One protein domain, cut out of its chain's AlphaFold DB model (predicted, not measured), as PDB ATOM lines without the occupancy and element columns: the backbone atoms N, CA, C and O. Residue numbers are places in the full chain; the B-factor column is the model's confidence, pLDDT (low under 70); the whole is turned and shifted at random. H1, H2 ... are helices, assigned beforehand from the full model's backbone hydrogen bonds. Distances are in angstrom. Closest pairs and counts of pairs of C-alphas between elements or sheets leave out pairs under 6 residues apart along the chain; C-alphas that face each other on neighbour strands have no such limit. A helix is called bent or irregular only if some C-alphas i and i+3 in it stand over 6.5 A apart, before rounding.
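AT A GLANCE: This is residues 29 to 132 of the 220 residues of an uncharacterized protein of Mycoplasma haemocanis (strain Illinois) (UniProt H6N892). H5, the longest helix, runs along one side of a rounded cluster of mostly crossed helices, and H6, the helix nearest the middle of the whole, packs crosswise on residues 88 to 95 of H5. H2 packs on H5, H4 packs at H5's beginning and makes a corner with H3, H1 lies beside H6 at the other end, and H7 lies farthest out. The printed part has 104 residues with seven named helices, H1 to H7 in order, and no named strand: all helix. It is compact, with a radius of gyration of the C-alphas of 13.1 A and spans of 31 by 28 by 26 A.

IN THESE COORDINATES: H1, residues 29 to 39, begins at C-alpha 29 (34.926, -33.818, 4.738) and is 14.9 A long. H2 is residues 44 to 49, H3 residues 55 to 66, 16.2 A, and H4 residues 69 to 76. H5, residues 84 to 100, is 24.4 A long. H6 is residues 107 to 116, 15.2 A; H7, residues 126 to 129, ends at C-alpha 129 (31.691, -39.852, 10.230). H6 and H7 are irregular, with 7.4 A between C-alphas 111 and 114 and 7.2 A between 126 and 129; H2 only just, with 6.8 A between 44 and 47.

HOW THE PARTS SIT: The hub, H5, touches H2, H3, H4 and H6. With residues 88 to 95 alone it touches H6, only just about perpendicular at 70.1 degrees; the closest C-alphas, Cys 92 and Cys 116, are 5.3 A apart. H1 touches H6 at a shallow tilt of 23 degrees, closest at the C-alphas of Ser 29 and Asn 107, 6.3 A. Every O i to N i+4 pair is within hydrogen-bond range in H1, H3, H4 and H5; H2 has 0 of 2 and H6 2 of 6, with O i to N i+3 counts of 2 of 3 and 3 of 7, and H7 is too short for an i+4 pair.

THE WHOLE: The C-alphas of Gly 53 and Ser 132, the farthest apart, are 37.1 A from each other. The printed part has no cut and no long link. Residue 42 and residues 78 to 82 and 120 to 123 have pLDDT under 70.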
ATOM      1  N   SER A  29      35.767 -34.614   5.617       84.81
ATOM      2  CA  SER A  29      34.926 -33.818   4.738       84.81
ATOM      3  C   SER A  29      35.531 -33.672   3.346       84.81
ATOM      4  O   SER A  29      34.794 -33.645   2.367       84.81
ATOM      5  N   ASP A  30      36.853 -33.634   3.215       88.94
ATOM      6  CA  ASP A  30      37.562 -33.539   1.942       88.94
ATOM      7  C   ASP A  30      37.319 -34.766   1.043       88.94
ATOM      8  O   ASP A  30      36.912 -34.607  -0.112       88.94
ATOM      9  N   VAL A  31      37.504 -35.982   1.567       90.94
ATOM     10  CA  VAL A  31      37.292 -37.244   0.836       90.94
ATOM     11  C   VAL A  31      35.811 -37.433   0.545       90.94
ATOM     12  O   VAL A  31      35.437 -37.772  -0.578       90.94
ATOM     13  N   ALA A  32      34.960 -37.137   1.526       89.81
ATOM     14  CA  ALA A  32      33.516 -37.206   1.371       89.81
ATOM     15  C   ALA A  32      33.010 -36.244   0.287       89.81
ATOM     16  O   ALA A  32      32.203 -36.629  -0.551       89.81
ATOM     17  N   ASN A  33      33.525 -35.012   0.245       91.06
ATOM     18  CA  ASN A  33      33.187 -34.051  -0.802       91.06
ATOM     19  C   ASN A  33      33.658 -34.529  -2.180       91.06
ATOM     20  O   ASN A  33      32.897 -34.431  -3.137       91.06
ATOM     21  N   ARG A  34      34.864 -35.110  -2.298       91.38
ATOM     22  CA  ARG A  34      35.321 -35.723  -3.561       91.38
ATOM     23  C   ARG A  34      34.384 -36.842  -4.016       91.38
ATOM     24  O   ARG A  34      34.008 -36.871  -5.185       91.38
ATOM     25  N   TYR A  35      33.984 -37.723  -3.099       91.06
ATOM     26  CA  TYR A  35      33.019 -38.787  -3.376       91.06
ATOM     27  C   TYR A  35      31.681 -38.222  -3.847       91.06
ATOM     28  O   TYR A  35      31.182 -38.630  -4.891       91.06
ATOM     29  N   VAL A  36      31.106 -37.280  -3.095       89.38
ATOM     30  CA  VAL A  36      29.785 -36.717  -3.385       89.38
ATOM     31  C   VAL A  36      29.800 -36.026  -4.745       89.38
ATOM     32  O   VAL A  36      28.930 -36.299  -5.567       89.38
ATOM     33  N   SER A  37      30.807 -35.197  -5.022       88.38
ATOM     34  CA  SER A  37      30.941 -34.532  -6.318       88.38
ATOM     35  C   SER A  37      31.051 -35.528  -7.467       88.38
ATOM     36  O   SER A  37      30.416 -35.335  -8.497       88.38
ATOM     37  N   LEU A  38      31.808 -36.613  -7.291       88.50
ATOM     38  CA  LEU A  38      31.950 -37.643  -8.314       88.50
ATOM     39  C   LEU A  38      30.637 -38.414  -8.524       88.50
ATOM     40  O   LEU A  38      30.144 -38.501  -9.648       88.50
ATOM     41  N   LYS A  39      30.042 -38.929  -7.443       86.06
ATOM     42  CA  LYS A  39      28.851 -39.791  -7.476       86.06
ATOM     43  C   LYS A  39      27.594 -39.062  -7.946       86.06
ATOM     44  O   LYS A  39      26.791 -39.649  -8.662       86.06
ATOM     45  N   TYR A  40      27.415 -37.813  -7.520       81.81
ATOM     46  CA  TYR A  40      26.213 -37.015  -7.775       81.81
ATOM     47  C   TYR A  40      26.379 -36.001  -8.911       81.81
ATOM     48  O   TYR A  40      25.472 -35.196  -9.150       81.81
ATOM     49  N   SER A  41      27.507 -36.049  -9.625       73.25
ATOM     50  CA  SER A  41      27.655 -35.352 -10.900       73.25
ATOM     51  C   SER A  41      26.564 -35.795 -11.893       73.25
ATOM     52  O   SER A  41      25.928 -36.836 -11.733       73.25
ATOM     53  N   ASN A  42      26.304 -34.980 -12.918       68.31
ATOM     54  CA  ASN A  42      25.351 -35.277 -14.000       68.31
ATOM     55  C   ASN A  42      23.870 -35.332 -13.594       68.31
ATOM     56  O   ASN A  42      23.098 -36.155 -14.079       68.31
ATOM     57  N   GLY A  43      23.445 -34.409 -12.729       71.75
ATOM     58  CA  GLY A  43      22.023 -34.173 -12.483       71.75
ATOM     59  C   GLY A  43      21.327 -35.278 -11.692       71.75
ATOM     60  O   GLY A  43      20.099 -35.291 -11.655       71.75
ATOM     61  N   TYR A  44      22.072 -36.164 -11.018       80.69
ATOM     62  CA  TYR A  44      21.507 -37.250 -10.213       80.69
ATOM     63  C   TYR A  44      20.425 -36.749  -9.260       80.69
ATOM     64  O   TYR A  44      19.322 -37.272  -9.238       80.69
ATOM     65  N   LEU A  45      20.704 -35.674  -8.520       85.94
ATOM     66  CA  LEU A  45      19.773 -35.113  -7.542       85.94
ATOM     67  C   LEU A  45      18.607 -34.324  -8.167       85.94
ATOM     68  O   LEU A  45      17.763 -33.825  -7.424       85.94
ATOM     69  N   ARG A  46      18.514 -34.214  -9.501       85.56
ATOM     70  CA  ARG A  46      17.402 -33.515 -10.171       85.56
ATOM     71  C   ARG A  46      16.065 -34.223 -10.019       85.56
ATOM     72  O   ARG A  46      15.045 -33.552 -10.076       85.56
ATOM     73  N   PHE A  47      16.046 -35.527  -9.726       86.44
ATOM     74  CA  PHE A  47      14.787 -36.238  -9.465       86.44
ATOM     75  C   PHE A  47      13.977 -35.617  -8.309       86.44
ATOM     76  O   PHE A  47      12.758 -35.756  -8.269       86.44
ATOM     77  N   TRP A  48      14.638 -34.915  -7.377       90.88
ATOM     78  CA  TRP A  48      13.980 -34.211  -6.274       90.88
ATOM     79  C   TRP A  48      13.163 -32.989  -6.724       90.88
ATOM     80  O   TRP A  48      12.410 -32.437  -5.917       90.88
ATOM     81  N   ASP A  49      13.279 -32.537  -7.975       86.50
ATOM     82  CA  ASP A  49      12.428 -31.470  -8.516       86.50
ATOM     83  C   ASP A  49      10.979 -31.956  -8.705       86.50
ATOM     84  O   ASP A  49      10.062 -31.238  -8.312       86.50
ATOM     85  N   ASP A  50      10.779 -33.218  -9.102       86.31
ATOM     86  CA  ASP A  50       9.466 -33.766  -9.488       86.31
ATOM     87  C   ASP A  50       8.977 -34.918  -8.583       86.31
ATOM     88  O   ASP A  50       8.140 -35.739  -8.955       86.31
ATOM     89  N   VAL A  51       9.476 -34.992  -7.346       87.50
ATOM     90  CA  VAL A  51       9.226 -36.120  -6.424       87.50
ATOM     91  C   VAL A  51       7.814 -36.150  -5.799       87.50
ATOM     92  O   VAL A  51       7.501 -37.035  -5.005       87.50
ATOM     93  N   TYR A  52       6.941 -35.192  -6.131       78.00
ATOM     94  CA  TYR A  52       5.641 -34.982  -5.471       78.00
ATOM     95  C   TYR A  52       4.693 -36.195  -5.532       78.00
ATOM     96  O   TYR A  52       3.903 -36.385  -4.610       78.00
ATOM     97  N   GLY A  53       4.796 -37.038  -6.567       78.50
ATOM     98  CA  GLY A  53       3.964 -38.239  -6.745       78.50
ATOM     99  C   GLY A  53       4.539 -39.545  -6.177       78.50
ATOM    100  O   GLY A  53       3.917 -40.593  -6.329       78.50
ATOM    101  N   ARG A  54       5.724 -39.529  -5.551       85.00
ATOM    102  CA  ARG A  54       6.443 -40.744  -5.115       85.00
ATOM    103  C   ARG A  54       6.081 -41.153  -3.684       85.00
ATOM    104  O   ARG A  54       6.854 -40.936  -2.749       85.00
ATOM    105  N   SER A  55       4.877 -41.698  -3.502       85.00
ATOM    106  CA  SER A  55       4.357 -42.131  -2.191       85.00
ATOM    107  C   SER A  55       5.175 -43.264  -1.558       85.00
ATOM    108  O   SER A  55       5.387 -43.256  -0.346       85.00
ATOM    109  N   ASP A  56       5.687 -44.177  -2.384       87.31
ATOM    110  CA  ASP A  56       6.608 -45.264  -2.043       87.31
ATOM    111  C   ASP A  56       7.893 -44.736  -1.390       87.31
ATOM    112  O   ASP A  56       8.201 -45.035  -0.233       87.31
ATOM    113  N   LEU A  57       8.591 -43.856  -2.108       88.31
ATOM    114  CA  LEU A  57       9.836 -43.243  -1.670       88.31
ATOM    115  C   LEU A  57       9.604 -42.393  -0.420       88.31
ATOM    116  O   LEU A  57      10.405 -42.408   0.512       88.31
ATOM    117  N   ARG A  58       8.487 -41.658  -0.381       91.00
ATOM    118  CA  ARG A  58       8.111 -40.852   0.778       91.00
ATOM    119  C   ARG A  58       7.976 -41.708   2.029       91.00
ATOM    120  O   ARG A  58       8.577 -41.363   3.043       91.00
ATOM    121  N   ALA A  59       7.223 -42.803   1.972       89.94
ATOM    122  CA  ALA A  59       7.044 -43.686   3.118       89.94
ATOM    123  C   ALA A  59       8.389 -44.249   3.612       89.94
ATOM    124  O   ALA A  59       8.692 -44.156   4.803       89.94
ATOM    125  N   GLU A  60       9.227 -44.739   2.696       90.38
ATOM    126  CA  GLU A  60      10.545 -45.300   3.009       90.38
ATOM    127  C   GLU A  60      11.473 -44.271   3.679       90.38
ATOM    128  O   GLU A  60      12.034 -44.520   4.753       90.38
ATOM    129  N   LYS A  61      11.620 -43.082   3.079       90.44
ATOM    130  CA  LYS A  61      12.515 -42.046   3.607       90.44
ATOM    131  C   LYS A  61      12.023 -41.499   4.935       90.44
ATOM    132  O   LYS A  61      12.835 -41.306   5.840       90.44
ATOM    133  N   LEU A  62      10.716 -41.281   5.080       91.50
ATOM    134  CA  LEU A  62      10.139 -40.834   6.344       91.50
ATOM    135  C   LEU A  62      10.359 -41.864   7.445       91.50
ATOM    136  O   LEU A  62      10.831 -41.488   8.516       91.50
ATOM    137  N   HIS A  63      10.106 -43.148   7.177       90.69
ATOM    138  CA  HIS A  63      10.399 -44.211   8.136       90.69
ATOM    139  C   HIS A  63      11.869 -44.167   8.572       90.69
ATOM    140  O   HIS A  63      12.152 -44.107   9.766       90.69
ATOM    141  N   GLY A  64      12.792 -44.069   7.611       88.56
ATOM    142  CA  GLY A  64      14.223 -43.975   7.883       88.56
ATOM    143  C   GLY A  64      14.650 -42.737   8.686       88.56
ATOM    144  O   GLY A  64      15.641 -42.811   9.409       88.56
ATOM    145  N   ILE A  65      13.948 -41.608   8.552       90.31
ATOM    146  CA  ILE A  65      14.196 -40.400   9.356       90.31
ATOM    147  C   ILE A  65      13.639 -40.585  10.766       90.31
ATOM    148  O   ILE A  65      14.325 -40.282  11.735       90.31
ATOM    149  N   HIS A  66      12.409 -41.083  10.895       90.06
ATOM    150  CA  HIS A  66      11.751 -41.265  12.190       90.06
ATOM    151  C   HIS A  66      12.411 -42.353  13.046       90.06
ATOM    152  O   HIS A  66      12.388 -42.255  14.270       90.06
ATOM    153  N   SER A  67      13.044 -43.352  12.424       89.44
ATOM    154  CA  SER A  67      13.793 -44.400  13.124       89.44
ATOM    155  C   SER A  67      15.154 -43.943  13.671       89.44
ATOM    156  O   SER A  67      15.741 -44.643  14.491       89.44
ATOM    157  N   ASP A  68      15.689 -42.801  13.222       87.88
ATOM    158  CA  ASP A  68      16.965 -42.243  13.691       87.88
ATOM    159  C   ASP A  68      16.720 -40.900  14.387       87.88
ATOM    160  O   ASP A  68      16.478 -39.881  13.742       87.88
ATOM    161  N   SER A  69      16.843 -40.875  15.716       88.69
ATOM    162  CA  SER A  69      16.606 -39.668  16.519       88.69
ATOM    163  C   SER A  69      17.470 -38.473  16.102       88.69
ATOM    164  O   SER A  69      17.014 -37.333  16.156       88.69
ATOM    165  N   LYS A  70      18.699 -38.707  15.625       89.06
ATOM    166  CA  LYS A  70      19.601 -37.638  15.176       89.06
ATOM    167  C   LYS A  70      19.196 -37.116  13.799       89.06
ATOM    168  O   LYS A  70      19.304 -35.910  13.566       89.06
ATOM    169  N   ALA A  71      18.730 -37.992  12.907       88.94
ATOM    170  CA  ALA A  71      18.176 -37.586  11.616       88.94
ATOM    171  C   ALA A  71      16.858 -36.825  11.805       88.94
ATOM    172  O   ALA A  71      16.694 -35.740  11.249       88.94
ATOM    173  N   PHE A  72      15.959 -37.342  12.644       90.56
ATOM    174  CA  PHE A  72      14.713 -36.677  13.007       90.56
ATOM    175  C   PHE A  72      14.968 -35.265  13.543       90.56
ATOM    176  O   PHE A  72      14.394 -34.297  13.043       90.56
ATOM    177  N   ASP A  73      15.895 -35.123  14.491       90.50
ATOM    178  CA  ASP A  73      16.294 -33.823  15.024       90.50
ATOM    179  C   ASP A  73      16.867 -32.902  13.935       90.50
ATOM    180  O   ASP A  73      16.510 -31.726  13.858       90.50
ATOM    181  N   PHE A  74      17.731 -33.419  13.060       89.44
ATOM    182  CA  PHE A  74      18.321 -32.631  11.980       89.44
ATOM    183  C   PHE A  74      17.270 -32.076  11.010       89.44
ATOM    184  O   PHE A  74      17.333 -30.900  10.641       89.44
ATOM    185  N   PHE A  75      16.299 -32.902  10.612       90.38
ATOM    186  CA  PHE A  75      15.278 -32.499   9.651       90.38
ATOM    187  C   PHE A  75      14.140 -31.685  10.279       90.38
ATOM    188  O   PHE A  75      13.563 -30.865   9.568       90.38
ATOM    189  N   ASN A  76      13.855 -31.835  11.582       87.56
ATOM    190  CA  ASN A  76      12.645 -31.273  12.198       87.56
ATOM    191  C   ASN A  76      12.869 -30.295  13.369       87.56
ATOM    192  O   ASN A  76      12.121 -29.328  13.478       87.56
ATOM    193  N   LYS A  77      13.888 -30.451  14.233       71.88
ATOM    194  CA  LYS A  77      13.965 -29.691  15.511       71.88
ATOM    195  C   LYS A  77      14.144 -28.173  15.370       71.88
ATOM    196  O   LYS A  77      13.938 -27.452  16.341       71.88
ATOM    197  N   LYS A  78      14.569 -27.667  14.206       61.47
ATOM    198  CA  LYS A  78      14.871 -26.234  13.991       61.47
ATOM    199  C   LYS A  78      14.082 -25.575  12.856       61.47
ATOM    200  O   LYS A  78      14.315 -24.402  12.568       61.47
ATOM    201  N   ARG A  79      13.175 -26.293  12.188       65.38
ATOM    202  CA  ARG A  79      12.463 -25.779  11.007       65.38
ATOM    203  C   ARG A  79      11.018 -25.460  11.372       65.38
ATOM    204  O   ARG A  79      10.229 -26.353  11.637       65.38
ATOM    205  N   LYS A  80      10.701 -24.161  11.422       53.06
ATOM    206  CA  LYS A  80       9.407 -23.637  11.892       53.06
ATOM    207  C   LYS A  80       8.226 -23.944  10.961       53.06
ATOM    208  O   LYS A  80       7.095 -23.890  11.423       53.06
ATOM    209  N   HIS A  81       8.467 -24.280   9.692       53.34
ATOM    210  CA  HIS A  81       7.405 -24.513   8.712       53.34
ATOM    211  C   HIS A  81       7.814 -25.579   7.689       53.34
ATOM    212  O   HIS A  81       8.716 -25.355   6.885       53.34
ATOM    213  N   GLY A  82       7.148 -26.735   7.736       63.16
ATOM    214  CA  GLY A  82       7.303 -27.832   6.777       63.16
ATOM    215  C   GLY A  82       7.180 -29.198   7.445       63.16
ATOM    216  O   GLY A  82       7.774 -29.421   8.499       63.16
ATOM    217  N   ASP A  83       6.421 -30.112   6.834       86.25
ATOM    218  CA  ASP A  83       6.446 -31.523   7.230       86.25
ATOM    219  C   ASP A  83       7.841 -32.138   6.969       86.25
ATOM    220  O   ASP A  83       8.647 -31.610   6.193       86.25
ATOM    221  N   THR A  84       8.156 -33.258   7.633       90.31
ATOM    222  CA  THR A  84       9.457 -33.947   7.508       90.31
ATOM    223  C   THR A  84       9.840 -34.201   6.043       90.31
ATOM    224  O   THR A  84      11.013 -34.120   5.678       90.31
ATOM    225  N   TRP A  85       8.849 -34.476   5.190       91.38
ATOM    226  CA  TRP A  85       9.048 -34.739   3.769       91.38
ATOM    227  C   TRP A  85       9.531 -33.493   3.028       91.38
ATOM    228  O   TRP A  85      10.585 -33.520   2.398       91.38
ATOM    229  N   ASN A  86       8.833 -32.370   3.169       90.50
ATOM    230  CA  ASN A  86       9.224 -31.098   2.567       90.50
ATOM    231  C   ASN A  86      10.596 -30.631   3.073       90.50
ATOM    232  O   ASN A  86      11.382 -30.067   2.303       90.50
ATOM    233  N   ASN A  87      10.928 -30.914   4.338       92.00
ATOM    234  CA  ASN A  87      12.250 -30.639   4.898       92.00
ATOM    235  C   ASN A  87      13.357 -31.459   4.219       92.00
ATOM    236  O   ASN A  87      14.416 -30.896   3.911       92.00
ATOM    237  N   LEU A  88      13.112 -32.746   3.960       92.81
ATOM    238  CA  LEU A  88      14.016 -33.615   3.207       92.81
ATOM    239  C   LEU A  88      14.166 -33.149   1.753       92.81
ATOM    240  O   LEU A  88      15.287 -32.922   1.305       92.81
ATOM    241  N   VAL A  89      13.057 -32.936   1.037       92.44
ATOM    242  CA  VAL A  89      13.066 -32.479  -0.365       92.44
ATOM    243  C   VAL A  89      13.862 -31.180  -0.499       92.44
ATOM    244  O   VAL A  89      14.745 -31.062  -1.348       92.44
ATOM    245  N   SER A  90      13.611 -30.217   0.392       92.12
ATOM    246  CA  SER A  90      14.334 -28.941   0.414       92.12
ATOM    247  C   SER A  90      15.822 -29.127   0.705       92.12
ATOM    248  O   SER A  90      16.660 -28.480   0.077       92.12
ATOM    249  N   PHE A  91      16.172 -30.023   1.634       92.44
ATOM    250  CA  PHE A  91      17.565 -30.362   1.910       92.44
ATOM    251  C   PHE A  91      18.253 -30.916   0.657       92.44
ATOM    252  O   PHE A  91      19.290 -30.389   0.270       92.44
ATOM    253  N   CYS A  92      17.652 -31.884  -0.034       92.19
ATOM    254  CA  CYS A  92      18.254 -32.508  -1.211       92.19
ATOM    255  C   CYS A  92      18.377 -31.566  -2.410       92.19
ATOM    256  O   CYS A  92      19.418 -31.548  -3.069       92.19
ATOM    257  N   ARG A  93      17.383 -30.698  -2.634       91.94
ATOM    258  CA  ARG A  93      17.481 -29.619  -3.631       91.94
ATOM    259  C   ARG A  93      18.612 -28.640  -3.305       91.94
ATOM    260  O   ARG A  93      19.317 -28.201  -4.211       91.94
ATOM    261  N   ASN A  94      18.819 -28.309  -2.030       91.50
ATOM    262  CA  ASN A  94      19.941 -27.462  -1.619       91.50
ATOM    263  C   ASN A  94      21.285 -28.174  -1.803       91.50
ATOM    264  O   ASN A  94      22.220 -27.559  -2.299       91.50
ATOM    265  N   MET A  95      21.375 -29.466  -1.475       90.62
ATOM    266  CA  MET A  95      22.605 -30.241  -1.674       90.62
ATOM    267  C   MET A  95      22.984 -30.297  -3.149       90.62
ATOM    268  O   MET A  95      24.144 -30.072  -3.479       90.62
ATOM    269  N   ARG A  96      22.004 -30.481  -4.045       89.75
ATOM    270  CA  ARG A  96      22.228 -30.364  -5.490       89.75
ATOM    271  C   ARG A  96      22.845 -29.020  -5.855       89.75
ATOM    272  O   ARG A  96      23.863 -29.003  -6.532       89.75
ATOM    273  N   LYS A  97      22.243 -27.911  -5.409       89.06
ATOM    274  CA  LYS A  97      22.736 -26.561  -5.721       89.06
ATOM    275  C   LYS A  97      24.180 -26.361  -5.267       89.06
ATOM    276  O   LYS A  97      24.939 -25.738  -5.996       89.06
ATOM    277  N   GLU A  98      24.545 -26.866  -4.093       89.88
ATOM    278  CA  GLU A  98      25.926 -26.793  -3.605       89.88
ATOM    279  C   GLU A  98      26.871 -27.628  -4.477       89.88
ATOM    280  O   GLU A  98      27.875 -27.109  -4.954       89.88
ATOM    281  N   ILE A  99      26.516 -28.881  -4.770       88.69
ATOM    282  CA  ILE A  99      27.346 -29.795  -5.571       88.69
ATOM    283  C   ILE A  99      27.516 -29.284  -7.010       88.69
ATOM    284  O   ILE A  99      28.636 -29.234  -7.512       88.69
ATOM    285  N   GLU A 100      26.434 -28.850  -7.667       87.25
ATOM    286  CA  GLU A 100      26.463 -28.309  -9.038       87.25
ATOM    287  C   GLU A 100      27.300 -27.022  -9.135       87.25
ATOM    288  O   GLU A 100      27.870 -26.740 -10.186       87.25
ATOM    289  N   LYS A 101      27.418 -26.254  -8.045       87.62
ATOM    290  CA  LYS A 101      28.278 -25.060  -7.964       87.62
ATOM    291  C   LYS A 101      29.726 -25.369  -7.568       87.62
ATOM    292  O   LYS A 101      30.524 -24.442  -7.459       87.62
ATOM    293  N   GLY A 102      30.072 -26.631  -7.304       82.75
ATOM    294  CA  GLY A 102      31.381 -27.010  -6.762       82.75
ATOM    295  C   GLY A 102      31.600 -26.581  -5.304       82.75
ATOM    296  O   GLY A 102      32.740 -26.516  -4.843       82.75
ATOM    297  N   GLY A 103      30.524 -26.271  -4.576       84.50
ATOM    298  CA  GLY A 103      30.553 -25.965  -3.150       84.50
ATOM    299  C   GLY A 103      30.906 -27.195  -2.312       84.50
ATOM    300  O   GLY A 103      30.568 -28.327  -2.660       84.50
ATOM    301  N   LYS A 104      31.590 -26.975  -1.184       86.12
ATOM    302  CA  LYS A 104      31.906 -28.038  -0.220       86.12
ATOM    303  C   LYS A 104      30.802 -28.155   0.823       86.12
ATOM    304  O   LYS A 104      30.462 -27.184   1.496       86.12
ATOM    305  N   LEU A 105      30.295 -29.367   0.999       88.88
ATOM    306  CA  LEU A 105      29.340 -29.713   2.037       88.88
ATOM    307  C   LEU A 105      30.034 -29.791   3.400       88.88
ATOM    308  O   LEU A 105      31.134 -30.333   3.530       88.88
ATOM    309  N   ASN A 106      29.359 -29.287   4.431       89.19
ATOM    310  CA  ASN A 106      29.794 -29.422   5.816       89.19
ATOM    311  C   ASN A 106      29.474 -30.818   6.383       89.19
ATOM    312  O   ASN A 106      28.675 -31.574   5.834       89.19
ATOM    313  N   ASN A 107      30.041 -31.140   7.546       86.38
ATOM    314  CA  ASN A 107      29.880 -32.454   8.182       86.38
ATOM    315  C   ASN A 107      28.421 -32.833   8.489       86.38
ATOM    316  O   ASN A 107      28.055 -34.004   8.412       86.38
ATOM    317  N   GLY A 108      27.561 -31.861   8.807       85.75
ATOM    318  CA  GLY A 108      26.131 -32.117   9.000       85.75
ATOM    319  C   GLY A 108      25.434 -32.495   7.693       85.75
ATOM    320  O   GLY A 108      24.660 -33.444   7.657       85.75
ATOM    321  N   GLN A 109      25.747 -31.785   6.612       89.62
ATOM    322  CA  GLN A 109      25.237 -32.060   5.270       89.62
ATOM    323  C   GLN A 109      25.719 -33.422   4.751       89.62
ATOM    324  O   GLN A 109      24.902 -34.243   4.340       89.62
ATOM    325  N   LEU A 110      27.021 -33.702   4.851       88.56
ATOM    326  CA  LEU A 110      27.624 -34.973   4.435       88.56
ATOM    327  C   LEU A 110      27.047 -36.172   5.186       88.56
ATOM    328  O   LEU A 110      26.811 -37.221   4.596       88.56
ATOM    329  N   ARG A 111      26.759 -36.016   6.480       86.44
ATOM    330  CA  ARG A 111      26.173 -37.085   7.290       86.44
ATOM    331  C   ARG A 111      24.798 -37.532   6.794       86.44
ATOM    332  O   ARG A 111      24.462 -38.705   6.920       86.44
ATOM    333  N   TYR A 112      23.999 -36.608   6.267       88.50
ATOM    334  CA  TYR A 112      22.615 -36.880   5.879       88.50
ATOM    335  C   TYR A 112      22.391 -36.898   4.363       88.50
ATOM    336  O   TYR A 112      21.267 -37.141   3.929       88.50
ATOM    337  N   ILE A 113      23.440 -36.728   3.548       87.94
ATOM    338  CA  ILE A 113      23.342 -36.775   2.079       87.94
ATOM    339  C   ILE A 113      22.796 -38.113   1.565       87.94
ATOM    340  O   ILE A 113      22.110 -38.137   0.551       87.94
ATOM    341  N   GLY A 114      23.013 -39.216   2.295       87.00
ATOM    342  CA  GLY A 114      22.464 -40.532   1.944       87.00
ATOM    343  C   GLY A 114      20.930 -40.582   1.919       87.00
ATOM    344  O   GLY A 114      20.358 -41.434   1.249       87.00
ATOM    345  N   PHE A 115      20.232 -39.647   2.578       89.00
ATOM    346  CA  PHE A 115      18.773 -39.528   2.447       89.00
ATOM    347  C   PHE A 115      18.330 -38.964   1.090       89.00
ATOM    348  O   PHE A 115      17.180 -39.159   0.701       89.00
ATOM    349  N   CYS A 116      19.232 -38.298   0.367       89.56
ATOM    350  CA  CYS A 116      18.976 -37.763  -0.967       89.56
ATOM    351  C   CYS A 116      19.149 -38.792  -2.080       89.56
ATOM    352  O   CYS A 116      18.931 -38.478  -3.249       89.56
ATOM    353  N   ASP A 117      19.524 -40.014  -1.726       84.94
ATOM    354  CA  ASP A 117      19.665 -41.098  -2.671       84.94
ATOM    355  C   ASP A 117      18.318 -41.790  -2.929       84.94
ATOM    356  O   ASP A 117      17.695 -42.307  -1.997       84.94
ATOM    357  N   LYS A 118      17.866 -41.813  -4.189       78.75
ATOM    358  CA  LYS A 118      16.634 -42.514  -4.592       78.75
ATOM    359  C   LYS A 118      16.739 -44.035  -4.455       78.75
ATOM    360  O   LYS A 118      15.736 -44.661  -4.149       78.75
ATOM    361  N   ASP A 119      17.933 -44.595  -4.635       73.62
ATOM    362  CA  ASP A 119      18.145 -46.038  -4.803       73.62
ATOM    363  C   ASP A 119      18.822 -46.671  -3.567       73.62
ATOM    364  O   ASP A 119      19.147 -47.853  -3.570       73.62
ATOM    365  N   ASN A 120      19.054 -45.888  -2.500       65.19
ATOM    366  CA  ASN A 120      19.826 -46.296  -1.311       65.19
ATOM    367  C   ASN A 120      21.242 -46.827  -1.630       65.19
ATOM    368  O   ASN A 120      21.814 -47.595  -0.856       65.19
ATOM    369  N   LEU A 121      21.820 -46.404  -2.754       61.25
ATOM    370  CA  LEU A 121      23.156 -46.784  -3.211       61.25
ATOM    371  C   LEU A 121      24.275 -46.194  -2.346       61.25
ATOM    372  O   LEU A 121      25.392 -46.698  -2.400       61.25
ATOM    373  N   VAL A 122      23.999 -45.155  -1.557       66.12
ATOM    374  CA  VAL A 122      24.808 -44.764  -0.403       66.12
ATOM    375  C   VAL A 122      24.311 -45.550   0.806       66.12
ATOM    376  O   VAL A 122      23.270 -45.199   1.377       66.12
ATOM    377  N   PRO A 123      25.048 -46.584   1.252       63.56
ATOM    378  CA  PRO A 123      24.669 -47.330   2.435       63.56
ATOM    379  C   PRO A 123      24.706 -46.378   3.628       63.56
ATOM    380  O   PRO A 123      25.734 -45.775   3.937       63.56
ATOM    381  N   ARG A 124      23.579 -46.219   4.320       72.25
ATOM    382  CA  ARG A 124      23.551 -45.451   5.566       72.25
ATOM    383  C   ARG A 124      24.329 -46.234   6.623       72.25
ATOM    384  O   ARG A 124      23.817 -47.197   7.185       72.25
ATOM    385  N   SER A 125      25.574 -45.830   6.866       75.50
ATOM    386  CA  SER A 125      26.467 -46.456   7.843       75.50
ATOM    387  C   SER A 125      26.707 -45.544   9.042       75.50
ATOM    388  O   SER A 125      26.807 -44.321   8.918       75.50
ATOM    389  N   LYS A 126      26.868 -46.147  10.222       77.38
ATOM    390  CA  LYS A 126      27.336 -45.429  11.417       77.38
ATOM    391  C   LYS A 126      28.747 -44.863  11.219       77.38
ATOM    392  O   LYS A 126      29.071 -43.860  11.846       77.38
ATOM    393  N   ASP A 127      29.518 -45.446  10.299       84.00
ATOM    394  CA  ASP A 127      30.897 -45.066   9.986       84.00
ATOM    395  C   ASP A 127      30.997 -43.867   9.028       84.00
ATOM    396  O   ASP A 127      32.104 -43.432   8.721       84.00
ATOM    397  N   MET A 128      29.882 -43.284   8.564       82.75
ATOM    398  CA  MET A 128      29.883 -42.108   7.669       82.75
ATOM    399  C   MET A 128      30.572 -40.866   8.266       82.75
ATOM    400  O   MET A 128      30.787 -39.877   7.572       82.75
ATOM    401  N   ASN A 129      30.903 -40.881   9.554       80.94
ATOM    402  CA  ASN A 129      31.691 -39.852  10.230       80.94
ATOM    403  C   ASN A 129      33.199 -40.167  10.276       80.94
ATOM    404  O   ASN A 129      33.940 -39.461  10.961       80.94
ATOM    405  N   THR A 130      33.644 -41.232   9.611       86.62
ATOM    406  CA  THR A 130      35.041 -41.665   9.565       86.62
ATOM    407  C   THR A 130      35.622 -41.433   8.180       86.62
ATOM    408  O   THR A 130      34.946 -41.591   7.163       86.62
ATOM    409  N   ARG A 131      36.908 -41.085   8.126       89.94
ATOM    410  CA  ARG A 131      37.624 -40.923   6.857       89.94
ATOM    411  C   ARG A 131      37.733 -42.247   6.097       89.94
ATOM    412  O   ARG A 131      37.490 -42.267   4.898       89.94
ATOM    413  N   SER A 132      38.011 -43.350   6.799       90.38
ATOM    414  CA  SER A 132      38.151 -44.689   6.206       90.38
ATOM    415  C   SER A 132      36.907 -45.147   5.449       90.38
ATOM    416  O   SER A 132      37.030 -45.709   4.365       90.38
TER     417      SER A 132